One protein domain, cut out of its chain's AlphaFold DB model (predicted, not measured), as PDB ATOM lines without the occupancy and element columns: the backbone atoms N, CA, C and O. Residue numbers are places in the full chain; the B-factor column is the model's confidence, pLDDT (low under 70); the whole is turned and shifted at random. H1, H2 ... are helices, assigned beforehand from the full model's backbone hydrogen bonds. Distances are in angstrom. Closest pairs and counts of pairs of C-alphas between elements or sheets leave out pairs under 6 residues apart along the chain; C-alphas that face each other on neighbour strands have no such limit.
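AT A GLANCE: This is residues 60 to 153 of the 153 residues of an uncharacterized protein of Planktothrix agardhii (UniProt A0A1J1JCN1). A long helix, H4, runs through the domain, and shorter helices are set crosswise to it: H2 crosses its residues 120 to 127, H3 packs on residues 116 to 119, and H5 packs on residues 122 to 130. H1 packs on H2 and H3, far from H5, and a long loop, residues 82 to 97, runs out and back between H2 and H3. The 94 printed residues have five named helices, H1 to H5 in chain order, and no named strand; the class is all helix. The whole is compact, with a radius of gyration of the C-alphas of 12.9 A and spans of 36 by 24 by 24 A.

IN THESE COORDINATES: H1 is residues 60 to 66, beginning at C-alpha 60 (-27.333, -26.086, 29.135). H2 is residues 70 to 81, 16.0 A long, and H3 is residues 98 to 109, 16.6 A. H4, residues 114 to 133, is 28.3 A long. H5, residues 137 to 146, is 14.1 A long and ends at C-alpha 146 (-49.170, -46.276, 33.844).

HOW THE PARTS SIT: H4 is the hub. It touches H2 about perpendicular at 82 degrees, closest at the C-alphas of Ile 76 and Tyr 124, 5.4 A. It touches H3 at 72 degrees, only just about perpendicular, closest at C-alphas 103 and 116, 5.3 A. It touches H5 at a steep tilt of 56 degrees, opposite ways, closest at C-alphas 130 and 140, 5.2 A. H1 touches H3, closest at C-alphas 62 and 108, 5.3 A, and touches H2, closest at C-alphas 63 and 70, 5.3 A. H2 and H3 are apart. In H1 to H5 every O i to N i+4 pair is within hydrogen-bond range.

THE WHOLE: The C-alphas farthest apart, of Glu 64 and Asp 89, are 37.6 A apart. The printed part has no cut. The link from H2 to H3 is long, with residues 85 to 86 paired antiparallel with 91 to 92. No printed residue is under 70 in pLDDT.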
ATOM      1  N   GLN A  60     -27.825 -26.182  30.507       98.69
ATOM      2  CA  GLN A  60     -27.333 -26.086  29.135       98.69
ATOM      3  C   GLN A  60     -26.459 -27.291  28.771       98.69
ATOM      4  O   GLN A  60     -26.669 -27.893  27.723       98.69
ATOM      5  N   ILE A  61     -25.534 -27.669  29.653       98.56
ATOM      6  CA  ILE A  61     -24.590 -28.768  29.418       98.56
ATOM      7  C   ILE A  61     -25.344 -30.091  29.255       98.56
ATOM      8  O   ILE A  61     -25.110 -30.825  28.298       98.56
ATOM      9  N   ILE A  62     -26.293 -30.383  30.148       98.81
ATOM     10  CA  ILE A  62     -27.111 -31.599  30.069       98.81
ATOM     11  C   ILE A  62     -27.973 -31.581  28.799       98.81
ATOM     12  O   ILE A  62     -28.090 -32.600  28.118       98.81
ATOM     13  N   ALA A  63     -28.564 -30.435  28.442       98.81
ATOM     14  CA  ALA A  63     -29.354 -30.295  27.220       98.81
ATOM     15  C   ALA A  63     -28.527 -30.595  25.957       98.81
ATOM     16  O   ALA A  63     -28.966 -31.362  25.101       98.81
ATOM     17  N   GLU A  64     -27.313 -30.051  25.866       98.62
ATOM     18  CA  GLU A  64     -26.387 -30.291  24.753       98.62
ATOM     19  C   GLU A  64     -25.975 -31.766  24.659       98.62
ATOM     20  O   GLU A  64     -25.983 -32.338  23.569       98.62
ATOM     21  N   LYS A  65     -25.679 -32.409  25.794       98.56
ATOM     22  CA  LYS A  65     -25.229 -33.810  25.841       98.56
ATOM     23  C   LYS A  65     -26.332 -34.825  25.552       98.56
ATOM     24  O   LYS A  65     -26.056 -35.885  24.998       98.56
ATOM     25  N   THR A  66     -27.570 -34.530  25.943       98.38
ATOM     26  CA  THR A  66     -28.705 -35.474  25.853       98.38
ATOM     27  C   THR A  66     -29.624 -35.218  24.659       98.38
ATOM     28  O   THR A  66     -30.467 -36.055  24.337       98.38
ATOM     29  N   GLY A  67     -29.530 -34.042  24.031       98.25
ATOM     30  CA  GLY A  67     -30.461 -33.592  22.994       98.25
ATOM     31  C   GLY A  67     -31.836 -33.157  23.523       98.25
ATOM     32  O   GLY A  67     -32.734 -32.847  22.735       98.25
ATOM     33  N   PHE A  68     -32.045 -33.116  24.843       98.56
ATOM     34  CA  PHE A  68     -33.252 -32.534  25.431       98.56
ATOM     35  C   PHE A  68     -33.183 -31.007  25.365       98.56
ATOM     36  O   PHE A  68     -32.114 -30.411  25.438       98.56
ATOM     37  N   SER A  69     -34.331 -30.331  25.269       98.69
ATOM     38  CA  SER A  69     -34.327 -28.869  25.332       98.69
ATOM     39  C   SER A  69     -34.003 -28.380  26.744       98.69
ATOM     40  O   SER A  69     -34.435 -28.981  27.731       98.69
ATOM     41  N   GLN A  70     -33.330 -27.230  26.845       98.81
ATOM     42  CA  GLN A  70     -33.030 -26.591  28.133       98.81
ATOM     43  C   GLN A  70     -34.290 -26.386  28.985       98.81
ATOM     44  O   GLN A  70     -34.262 -26.616  30.185       98.81
ATOM     45  N   VAL A  71     -35.429 -26.056  28.364       98.62
ATOM     46  CA  VAL A  71     -36.725 -25.922  29.057       98.62
ATOM     47  C   VAL A  71     -37.165 -27.234  29.716       98.62
ATOM     48  O   VAL A  71     -37.717 -27.212  30.814       98.62
ATOM     49  N   LYS A  72     -36.938 -28.387  29.067       98.81
ATOM     50  CA  LYS A  72     -37.252 -29.693  29.665       98.81
ATOM     51  C   LYS A  72     -36.325 -29.986  30.836       98.81
ATOM     52  O   LYS A  72     -36.826 -30.318  31.903       98.81
ATOM     53  N   ILE A  73     -35.015 -29.816  30.650       98.88
ATOM     54  CA  ILE A  73     -34.021 -30.061  31.705       98.88
ATOM     55  C   ILE A  73     -34.253 -29.144  32.907       98.88
ATOM     56  O   ILE A  73     -34.282 -29.626  34.033       98.88
ATOM     57  N   ALA A  74     -34.517 -27.856  32.683       98.88
ATOM     58  CA  ALA A  74     -34.849 -26.906  33.740       98.88
ATOM     59  C   ALA A  74     -36.086 -27.345  34.533       98.88
ATOM     60  O   ALA A  74     -36.063 -27.331  35.758       98.88
ATOM     61  N   LYS A  75     -37.150 -27.789  33.849       98.88
ATOM     62  CA  LYS A  75     -38.369 -28.260  34.521       98.88
ATOM     63  C   LYS A  75     -38.127 -29.524  35.348       98.88
ATOM     64  O   LYS A  75     -38.676 -29.633  36.435       98.88
ATOM     65  N   ILE A  76     -37.336 -30.462  34.829       98.88
ATOM     66  CA  ILE A  76     -36.963 -31.683  35.553       98.88
ATOM     67  C   ILE A  76     -36.131 -31.319  36.785       98.88
ATOM     68  O   ILE A  76     -36.426 -31.781  37.879       98.88
ATOM     69  N   LYS A  77     -35.129 -30.447  36.622       98.81
ATOM     70  CA  LYS A  77     -34.277 -29.999  37.723       98.81
ATOM     71  C   LYS A  77     -35.093 -29.315  38.823       98.81
ATOM     72  O   LYS A  77     -34.912 -29.612  39.998       98.81
ATOM     73  N   GLU A  78     -36.002 -28.425  38.435       98.81
ATOM     74  CA  GLU A  78     -36.922 -27.767  39.362       98.81
ATOM     75  C   GLU A  78     -37.764 -28.794  40.129       98.81
ATOM     76  O   GLU A  78     -37.794 -28.760  41.355       98.81
ATOM     77  N   HIS A  79     -38.386 -29.736  39.407       98.69
ATOM     78  CA  HIS A  79     -39.239 -30.788  39.973       98.69
ATOM     79  C   HIS A  79     -38.500 -31.654  40.991       98.69
ATOM     80  O   HIS A  79     -38.953 -31.788  42.114       98.69
ATOM     81  N   ILE A  80     -37.333 -32.192  40.639       98.69
ATOM     82  CA  ILE A  80     -36.619 -33.122  41.524       98.69
ATOM     83  C   ILE A  80     -36.003 -32.395  42.727       98.69
ATOM     84  O   ILE A  80     -36.006 -32.916  43.843       98.69
ATOM     85  N   PHE A  81     -35.410 -31.214  42.514       98.69
ATOM     86  CA  PHE A  81     -34.482 -30.648  43.496       98.69
ATOM     87  C   PHE A  81     -35.009 -29.430  44.255       98.69
ATOM     88  O   PHE A  81     -34.512 -29.189  45.359       98.69
ATOM     89  N   PHE A  82     -35.948 -28.654  43.710       98.62
ATOM     90  CA  PHE A  82     -36.309 -27.333  44.256       98.62
ATOM     91  C   PHE A  82     -37.781 -27.175  44.613       98.62
ATOM     92  O   PHE A  82     -38.107 -26.370  45.485       98.62
ATOM     93  N   LYS A  83     -38.659 -27.928  43.958       98.44
ATOM     94  CA  LYS A  83     -40.093 -27.829  44.159       98.44
ATOM     95  C   LYS A  83     -40.532 -28.652  45.373       98.44
ATOM     96  O   LYS A  83     -40.097 -29.781  45.577       98.44
ATOM     97  N   GLU A  84     -41.416 -28.072  46.181       98.50
ATOM     98  CA  GLU A  84     -42.157 -28.819  47.195       98.50
ATOM     99  C   GLU A  84     -43.372 -29.506  46.572       98.50
ATOM    100  O   GLU A  84     -44.064 -28.947  45.713       98.50
ATOM    101  N   HIS A  85     -43.653 -30.711  47.050       98.50
ATOM    102  CA  HIS A  85     -44.736 -31.553  46.572       98.50
ATOM    103  C   HIS A  85     -45.659 -31.907  47.723       98.50
ATOM    104  O   HIS A  85     -45.197 -32.125  48.842       98.50
ATOM    105  N   GLN A  86     -46.955 -32.023  47.437       98.44
ATOM    106  CA  GLN A  86     -47.870 -32.720  48.333       98.44
ATOM    107  C   GLN A  86     -47.537 -34.215  48.273       98.44
ATOM    108  O   GLN A  86     -47.927 -34.908  47.330       98.44
ATOM    109  N   LEU A  87     -46.788 -34.687  49.265       97.62
ATOM    110  CA  LEU A  87     -46.562 -36.104  49.526       97.62
ATOM    111  C   LEU A  87     -47.726 -36.651  50.366       97.62
ATOM    112  O   LEU A  87     -48.674 -35.932  50.687       97.62
ATOM    113  N   ASP A  88     -47.684 -37.932  50.719       95.81
ATOM    114  CA  ASP A  88     -48.787 -38.566  51.455       95.81
ATOM    115  C   ASP A  88     -48.974 -38.016  52.868       95.81
ATOM    116  O   ASP A  88     -50.083 -38.015  53.398       95.81
ATOM    117  N   ASP A  89     -47.877 -37.588  53.485       95.88
ATOM    118  CA  ASP A  89     -47.815 -37.164  54.875       95.88
ATOM    119  C   ASP A  89     -47.758 -35.638  55.020       95.88
ATOM    120  O   ASP A  89     -48.327 -35.088  55.965       95.88
ATOM    121  N   CYS A  90     -47.088 -34.939  54.101       97.12
ATOM    122  CA  CYS A  90     -46.891 -33.496  54.179       97.12
ATOM    123  C   CYS A  90     -46.479 -32.859  52.843       97.12
ATOM    124  O   CYS A  90     -46.234 -33.537  51.845       97.12
ATOM    125  N   ILE A  91     -46.401 -31.525  52.840       98.38
ATOM    126  CA  ILE A  91     -45.799 -30.748  51.754       98.38
ATOM    127  C   ILE A  91     -44.324 -30.523  52.080       98.38
ATOM    128  O   ILE A  91     -44.014 -29.923  53.110       98.38
ATOM    129  N   ARG A  92     -43.427 -31.022  51.226       98.25
ATOM    130  CA  ARG A  92     -41.971 -30.868  51.371       98.25
ATOM    131  C   ARG A  92     -41.238 -31.163  50.064       98.25
ATOM    132  O   ARG A  92     -41.837 -31.626  49.096       98.25
ATOM    133  N   LEU A  93     -39.930 -30.912  50.047       98.06
ATOM    134  CA  LEU A  93     -39.032 -31.405  49.000       98.06
ATOM    135  C   LEU A  93     -38.936 -32.938  49.044       98.06
ATOM    136  O   LEU A  93     -39.085 -33.542  50.114       98.06
ATOM    137  N   PHE A  94     -38.607 -33.551  47.906       97.88
ATOM    138  CA  PHE A  94     -38.250 -34.968  47.864       97.88
ATOM    139  C   PHE A  94     -37.027 -35.281  48.732       97.88
ATOM    140  O   PHE A  94     -36.092 -34.477  48.841       97.88
ATOM    141  N   ASP A  95     -37.035 -36.481  49.314       97.38
ATOM    142  CA  ASP A  95     -35.862 -37.024  49.987       97.38
ATOM    143  C   ASP A  95     -34.741 -37.273  48.966       97.38
ATOM    144  O   ASP A  95     -35.014 -37.706  47.842       97.38
ATOM    145  N   PRO A  96     -33.476 -36.983  49.316       98.38
ATOM    146  CA  PRO A  96     -32.360 -37.275  48.436       98.38
ATOM    147  C   PRO A  96     -32.234 -38.767  48.135       98.38
ATOM    148  O   PRO A  96     -32.108 -39.580  49.048       98.38
ATOM    149  N   ASP A  97     -32.193 -39.095  46.848       98.50
ATOM    150  CA  ASP A  97     -31.994 -40.453  46.357       98.50
ATOM    151  C   ASP A  97     -30.588 -40.574  45.731       98.50
ATOM    152  O   ASP A  97     -30.207 -39.757  44.878       98.50
ATOM    153  N   PRO A  98     -29.771 -41.546  46.173       98.44
ATOM    154  CA  PRO A  98     -28.405 -41.708  45.700       98.44
ATOM    155  C   PRO A  98     -28.321 -42.101  44.217       98.44
ATOM    156  O   PRO A  98     -27.373 -41.692  43.543       98.44
ATOM    157  N   ASP A  99     -29.301 -42.830  43.688       98.56
ATOM    158  CA  ASP A  99     -29.316 -43.268  42.293       98.56
ATOM    159  C   ASP A  99     -29.744 -42.129  41.359       98.56
ATOM    160  O   ASP A  99     -29.162 -41.960  40.283       98.56
ATOM    161  N   ILE A 100     -30.674 -41.268  41.798       98.75
ATOM    162  CA  ILE A 100     -30.991 -40.007  41.100       98.75
ATOM    163  C   ILE A 100     -29.764 -39.090  41.068       98.75
ATOM    164  O   ILE A 100     -29.462 -38.494  40.030       98.75
ATOM    165  N   ALA A 101     -29.041 -38.974  42.186       98.69
ATOM    166  CA  ALA A 101     -27.828 -38.163  42.254       98.69
ATOM    167  C   ALA A 101     -26.758 -38.651  41.264       98.69
ATOM    168  O   ALA A 101     -26.216 -37.847  40.502       98.69
ATOM    169  N   ASP A 102     -26.487 -39.957  41.234       98.69
ATOM    170  CA  ASP A 102     -25.531 -40.543  40.294       98.69
ATOM    171  C   ASP A 102     -25.961 -40.345  38.836       98.69
ATOM    172  O   ASP A 102     -25.140 -39.967  37.998       98.69
ATOM    173  N   ALA A 103     -27.246 -40.563  38.530       98.75
ATOM    174  CA  ALA A 103     -27.794 -40.328  37.199       98.75
ATOM    175  C   ALA A 103     -27.593 -38.872  36.764       98.75
ATOM    176  O   ALA A 103     -27.158 -38.610  35.642       98.75
ATOM    177  N   TRP A 104     -27.842 -37.914  37.660       98.88
ATOM    178  CA  TRP A 104     -27.643 -36.499  37.364       98.88
ATOM    179  C   TRP A 104     -26.179 -36.161  37.065       98.88
ATOM    180  O   TRP A 104     -25.909 -35.454  36.094       98.88
ATOM    181  N   PHE A 105     -25.225 -36.697  37.833       98.75
ATOM    182  CA  PHE A 105     -23.799 -36.498  37.553       98.75
ATOM    183  C   PHE A 105     -23.378 -37.129  36.221       98.75
ATOM    184  O   PHE A 105     -22.719 -36.464  35.421       98.75
ATOM    185  N   ARG A 106     -23.833 -38.347  35.902       98.75
ATOM    186  CA  ARG A 106     -23.572 -38.954  34.585       98.75
ATOM    187  C   ARG A 106     -24.136 -38.118  33.436       98.75
ATOM    188  O   ARG A 106     -23.474 -37.944  32.415       98.75
ATOM    189  N   LEU A 107     -25.324 -37.535  33.607       98.81
ATOM    190  CA  LEU A 107     -25.923 -36.614  32.632       98.81
ATOM    191  C   LEU A 107     -25.084 -35.341  32.451       98.81
ATOM    192  O   LEU A 107     -24.910 -34.875  31.321       98.81
ATOM    193  N   GLN A 108     -24.534 -34.791  33.538       98.38
ATOM    194  CA  GLN A 108     -23.608 -33.659  33.483       98.38
ATOM    195  C   GLN A 108     -22.309 -34.019  32.761       98.38
ATOM    196  O   GLN A 108     -21.802 -33.207  31.988       98.38
ATOM    197  N   GLU A 109     -21.765 -35.213  32.992       98.06
ATOM    198  CA  GLU A 109     -20.499 -35.693  32.425       98.06
ATOM    199  C   GLU A 109     -20.642 -36.182  30.979       98.06
ATOM    200  O   GLU A 109     -19.717 -36.022  30.183       98.06
ATOM    201  N   GLY A 110     -21.836 -36.612  30.575       97.81
ATOM    202  CA  GLY A 110     -22.098 -37.190  29.255       97.81
ATOM    203  C   GLY A 110     -21.838 -38.692  29.178       97.81
ATOM    204  O   GLY A 110     -21.949 -39.248  28.093       97.81
ATOM    205  N   ASP A 111     -21.532 -39.334  30.308       98.06
ATOM    206  CA  ASP A 111     -21.369 -40.788  30.454       98.06
ATOM    207  C   ASP A 111     -22.676 -41.444  30.938       98.06
ATOM    208  O   ASP A 111     -22.702 -42.319  31.803       98.06
ATOM    209  N   TYR A 112     -23.807 -40.934  30.451       98.12
ATOM    210  CA  TYR A 112     -25.127 -41.410  30.843       98.12
ATOM    211  C   TYR A 112     -25.513 -42.684  30.093       98.12
ATOM    212  O   TYR A 112     -25.085 -42.937  28.966       98.12
ATOM    213  N   ASN A 113     -26.398 -43.466  30.703       97.56
ATOM    214  CA  ASN A 113     -26.975 -44.665  30.107       97.56
ATOM    215  C   ASN A 113     -28.478 -44.487  29.793       97.56
ATOM    216  O   ASN A 113     -29.086 -43.441  30.035       97.56
ATOM    217  N   ASP A 114     -29.102 -45.534  29.250       97.81
ATOM    218  CA  ASP A 114     -30.524 -45.512  28.888       97.81
ATOM    219  C   ASP A 114     -31.464 -45.277  30.083       97.81
ATOM    220  O   ASP A 114     -32.540 -44.699  29.901       97.81
ATOM    221  N   GLN A 115     -31.094 -45.710  31.294       98.00
ATOM    222  CA  GLN A 115     -31.891 -45.464  32.501       98.00
ATOM    223  C   GLN A 115     -31.843 -43.996  32.910       98.00
ATOM    224  O   GLN A 115     -32.878 -43.446  33.270       98.00
ATOM    225  N   ASP A 116     -30.708 -43.323  32.749       98.62
ATOM    226  CA  ASP A 116     -30.599 -41.885  33.016       98.62
ATOM    227  C   ASP A 116     -31.491 -41.075  32.054       98.62
ATOM    228  O   ASP A 116     -32.184 -40.134  32.446       98.62
ATOM    229  N   LEU A 117     -31.581 -41.491  30.784       98.62
ATOM    230  CA  LEU A 117     -32.533 -40.900  29.836       98.62
ATOM    231  C   LEU A 117     -33.994 -41.250  30.161       98.62
ATOM    232  O   LEU A 117     -34.901 -40.469  29.843       98.62
ATOM    233  N   ARG A 118     -34.259 -42.423  30.752       98.56
ATOM    234  CA  ARG A 118     -35.598 -42.794  31.241       98.56
ATOM    235  C   ARG A 118     -35.995 -41.970  32.453       98.56
ATOM    236  O   ARG A 118     -37.137 -41.520  32.455       98.56
ATOM    237  N   LEU A 119     -35.076 -41.690  33.378       98.75
ATOM    238  CA  LEU A 119     -35.284 -40.750  34.480       98.75
ATOM    239  C   LEU A 119     -35.754 -39.399  33.928       98.75
ATOM    240  O   LEU A 119     -36.845 -38.948  34.258       98.75
ATOM    241  N   LEU A 120     -35.034 -38.807  32.966       98.81
ATOM    242  CA  LEU A 120     -35.452 -37.527  32.372       98.81
ATOM    243  C   LEU A 120     -36.861 -37.570  31.755       98.81
ATOM    244  O   LEU A 120     -37.622 -36.605  31.845       98.81
ATOM    245  N   LYS A 121     -37.233 -38.677  31.100       98.75
ATOM    246  CA  LYS A 121     -38.575 -38.849  30.510       98.75
ATOM    247  C   LYS A 121     -39.653 -39.052  31.574       98.75
ATOM    248  O   LYS A 121     -40.759 -38.542  31.384       98.75
ATOM    249  N   HIS A 122     -39.338 -39.811  32.620       98.69
ATOM    250  CA  HIS A 122     -40.195 -40.085  33.768       98.69
ATOM    251  C   HIS A 122     -40.533 -38.771  34.470       98.69
ATOM    252  O   HIS A 122     -41.678 -38.322  34.428       98.69
ATOM    253  N   GLU A 123     -39.502 -38.087  34.953       98.75
ATOM    254  CA  GLU A 123     -39.610 -36.869  35.750       98.75
ATOM    255  C   GLU A 123     -40.240 -35.723  34.961       98.75
ATOM    256  O   GLU A 123     -41.073 -34.973  35.466       98.75
ATOM    257  N   TYR A 124     -39.937 -35.606  33.662       98.81
ATOM    258  CA  TYR A 124     -40.591 -34.593  32.838       98.81
ATOM    259  C   TYR A 124     -42.095 -34.828  32.704       98.81
ATOM    260  O   TYR A 124     -42.872 -33.870  32.713       98.81
ATOM    261  N   PHE A 125     -42.516 -36.080  32.512       98.75
ATOM    262  CA  PHE A 125     -43.935 -36.392  32.407       98.75
ATOM    263  C   PHE A 125     -44.631 -36.152  33.744       98.75
ATOM    264  O   PHE A 125     -45.655 -35.469  33.754       98.75
ATOM    265  N   GLU A 126     -44.049 -36.630  34.842       98.62
ATOM    266  CA  GLU A 126     -44.578 -36.439  36.190       98.62
ATOM    267  C   GLU A 126     -44.764 -34.951  36.511       98.62
ATOM    268  O   GLU A 126     -45.885 -34.515  36.773       98.62
ATOM    269  N   ALA A 127     -43.720 -34.137  36.328       98.62
ATOM    270  CA  ALA A 127     -43.749 -32.693  36.568       98.62
ATOM    271  C   ALA A 127     -44.794 -31.947  35.722       98.62
ATOM    272  O   ALA A 127     -45.313 -30.885  36.091       98.62
ATOM    273  N   ARG A 128     -45.063 -32.438  34.505       98.56
ATOM    274  CA  ARG A 128     -46.100 -31.878  33.625       98.56
ATOM    275  C   ARG A 128     -47.485 -32.305  34.080       98.56
ATOM    276  O   ARG A 128     -48.372 -31.458  34.090       98.56
ATOM    277  N   PHE A 129     -47.658 -33.573  34.426       98.62
ATOM    278  CA  PHE A 129     -48.926 -34.123  34.879       98.62
ATOM    279  C   PHE A 129     -49.358 -33.461  36.188       98.62
ATOM    280  O   PHE A 129     -50.448 -32.898  36.257       98.62
ATOM    281  N   GLU A 130     -48.459 -33.423  37.170       98.44
ATOM    282  CA  GLU A 130     -48.679 -32.779  38.460       98.44
ATOM    283  C   GLU A 130     -49.091 -31.313  38.287       98.44
ATOM    284  O   GLU A 130     -50.116 -30.888  38.811       98.44
ATOM    285  N   GLY A 131     -48.356 -30.548  37.470       97.75
ATOM    286  CA  GLY A 131     -48.639 -29.128  37.257       97.75
ATOM    287  C   GLY A 131     -49.897 -28.832  36.428       97.75
ATOM    288  O   GLY A 131     -50.530 -27.804  36.645       97.75
ATOM    289  N   ILE A 132     -50.274 -29.686  35.473       98.19
ATOM    290  CA  ILE A 132     -51.487 -29.474  34.659       98.19
ATOM    291  C   ILE A 132     -52.737 -29.844  35.455       98.19
ATOM    292  O   ILE A 132     -53.721 -29.109  35.423       98.19
ATOM    293  N   PHE A 133     -52.698 -30.979  36.153       98.25
ATOM    294  CA  PHE A 133     -53.859 -31.522  36.854       98.25
ATOM    295  C   PHE A 133     -53.915 -31.129  38.331       98.25
ATOM    296  O   PHE A 133     -54.898 -31.464  38.983       98.25
ATOM    297  N   GLN A 134     -52.903 -30.414  38.841       97.50
ATOM    298  CA  GLN A 134     -52.806 -29.975  40.240       97.50
ATOM    299  C   GLN A 134     -52.989 -31.159  41.203       97.50
ATOM    300  O   GLN A 134     -53.814 -31.129  42.112       97.50
ATOM    301  N   THR A 135     -52.257 -32.239  40.928       98.00
ATOM    302  CA  THR A 135     -52.348 -33.507  41.671       98.00
ATOM    303  C   THR A 135     -51.268 -33.601  42.740       98.00
ATOM    304  O   THR A 135     -50.269 -32.889  42.671       98.00
ATOM    305  N   ASP A 136     -51.465 -34.483  43.720       98.19
ATOM    306  CA  ASP A 136     -50.384 -34.914  44.606       98.19
ATOM    307  C   ASP A 136     -49.325 -35.739  43.853       98.19
ATOM    308  O   ASP A 136     -49.550 -36.224  42.736       98.19
ATOM    309  N   TYR A 137     -48.166 -35.906  44.494       97.44
ATOM    310  CA  TYR A 137     -47.046 -36.670  43.948       97.44
ATOM    311  C   TYR A 137     -47.439 -38.114  43.609       97.44
ATOM    312  O   TYR A 137     -47.137 -38.612  42.527       97.44
ATOM    313  N   ARG A 138     -48.144 -38.811  44.510       98.12
ATOM    314  CA  ARG A 138     -48.474 -40.228  44.307       98.12
ATOM    315  C   ARG A 138     -49.320 -40.423  43.050       98.12
ATOM    316  O   ARG A 138     -49.118 -41.376  42.293       98.12
ATOM    317  N   THR A 139     -50.276 -39.534  42.822       98.50
ATOM    318  CA  THR A 139     -51.170 -39.558  41.670       98.50
ATOM    319  C   THR A 139     -50.408 -39.296  40.375       98.50
ATOM    320  O   THR A 139     -50.584 -40.050  39.411       98.50
ATOM    321  N   SER A 140     -49.543 -38.276  40.340       98.31
ATOM    322  CA  SER A 140     -48.727 -37.980  39.158       98.31
ATOM    323  C   SER A 140     -47.733 -39.108  38.862       98.31
ATOM    324  O   SER A 140     -47.668 -39.563  37.718       98.31
ATOM    325  N   HIS A 141     -47.063 -39.646  39.880       98.06
ATOM    326  CA  HIS A 141     -46.121 -40.759  39.756       98.06
ATOM    327  C   HIS A 141     -46.784 -42.026  39.201       98.06
ATOM    328  O   HIS A 141     -46.324 -42.631  38.225       98.06
ATOM    329  N   ASN A 142     -47.948 -42.394  39.742       98.44
ATOM    330  CA  ASN A 142     -48.722 -43.533  39.248       98.44
ATOM    331  C   ASN A 142     -49.167 -43.339  37.790       98.44
ATOM    332  O   ASN A 142     -49.150 -44.291  37.002       98.44
ATOM    333  N   ALA A 143     -49.544 -42.116  37.403       98.44
ATOM    334  CA  ALA A 143     -49.862 -41.798  36.013       98.44
ATOM    335  C   ALA A 143     -48.629 -41.937  35.103       98.44
ATOM    336  O   ALA A 143     -48.746 -42.480  33.997       98.44
ATOM    337  N   THR A 144     -47.447 -41.522  35.569       98.44
ATOM    338  CA  THR A 144     -46.169 -41.701  34.866       98.44
ATOM    339  C   THR A 144     -45.881 -43.176  34.606       98.44
ATOM    340  O   THR A 144     -45.678 -43.562  33.449       98.44
ATOM    341  N   ILE A 145     -45.966 -44.027  35.632       98.06
ATOM    342  CA  ILE A 145     -45.771 -45.480  35.502       98.06
ATOM    343  C   ILE A 145     -46.792 -46.084  34.534       98.06
ATOM    344  O   ILE A 145     -46.415 -46.777  33.587       98.06
ATOM    345  N   LYS A 146     -48.084 -45.772  34.706       98.31
ATOM    346  CA  LYS A 146     -49.170 -46.276  33.844       98.31
ATOM    347  C   LYS A 146     -48.981 -45.894  32.375       98.31
ATOM    348  O   LYS A 146     -49.435 -46.605  31.484       98.31
ATOM    349  N   SER A 147     -48.301 -44.781  32.115       97.75
ATOM    350  CA  SER A 147     -47.981 -44.322  30.765       97.75
ATOM    351  C   SER A 147     -46.798 -45.053  30.106       97.75
ATOM    352  O   SER A 147     -46.429 -44.712  28.982       97.75
ATOM    353  N   GLY A 148     -46.192 -46.032  30.790       97.50
ATOM    354  CA  GLY A 148     -45.044 -46.809  30.314       97.50
ATOM    355  C   GLY A 148     -43.693 -46.119  30.511       97.50
ATOM    356  O   GLY A 148     -42.679 -46.591  30.002       97.50
ATOM    357  N   ARG A 149     -43.653 -44.995  31.235       97.12
ATOM    358  CA  ARG A 149     -42.422 -44.246  31.520       97.12
ATOM    359  C   ARG A 149     -41.815 -44.721  32.830       97.12
ATOM    360  O   ARG A 149     -41.697 -43.947  33.762       97.12
ATOM    361  N   THR A 150     -41.478 -45.999  32.937       96.31
ATOM    362  CA  THR A 150     -40.837 -46.542  34.141       96.31
ATOM    363  C   THR A 150     -39.358 -46.174  34.181       96.31
ATOM    364  O   THR A 150     -38.682 -46.212  33.149       96.31
ATOM    365  N   TRP A 151     -38.855 -45.880  35.374       95.56
ATOM    366  CA  TRP A 151     -37.432 -45.764  35.660       95.56
ATOM    367  C   TRP A 151     -37.060 -46.828  36.692       95.56
ATOM    368  O   TRP A 151     -37.792 -47.040  37.657       95.56
ATOM    369  N   THR A 152     -35.979 -47.552  36.425       92.69
ATOM    370  CA  THR A 152     -35.445 -48.600  37.298       92.69
ATOM    371  C   THR A 152     -33.933 -48.388  37.340       92.69
ATOM    372  O   THR A 152     -33.294 -48.736  36.337       92.69
ATOM    373  N   PRO A 153     -33.402 -47.733  38.388       80.25
ATOM    374  CA  PRO A 153     -31.977 -47.424  38.489       80.25
ATOM    375  C   PRO A 153     -31.079 -48.656  38.348       80.25
ATOM    376  O   PRO A 153     -31.536 -49.781  38.670       80.25
TER     377      PRO A 153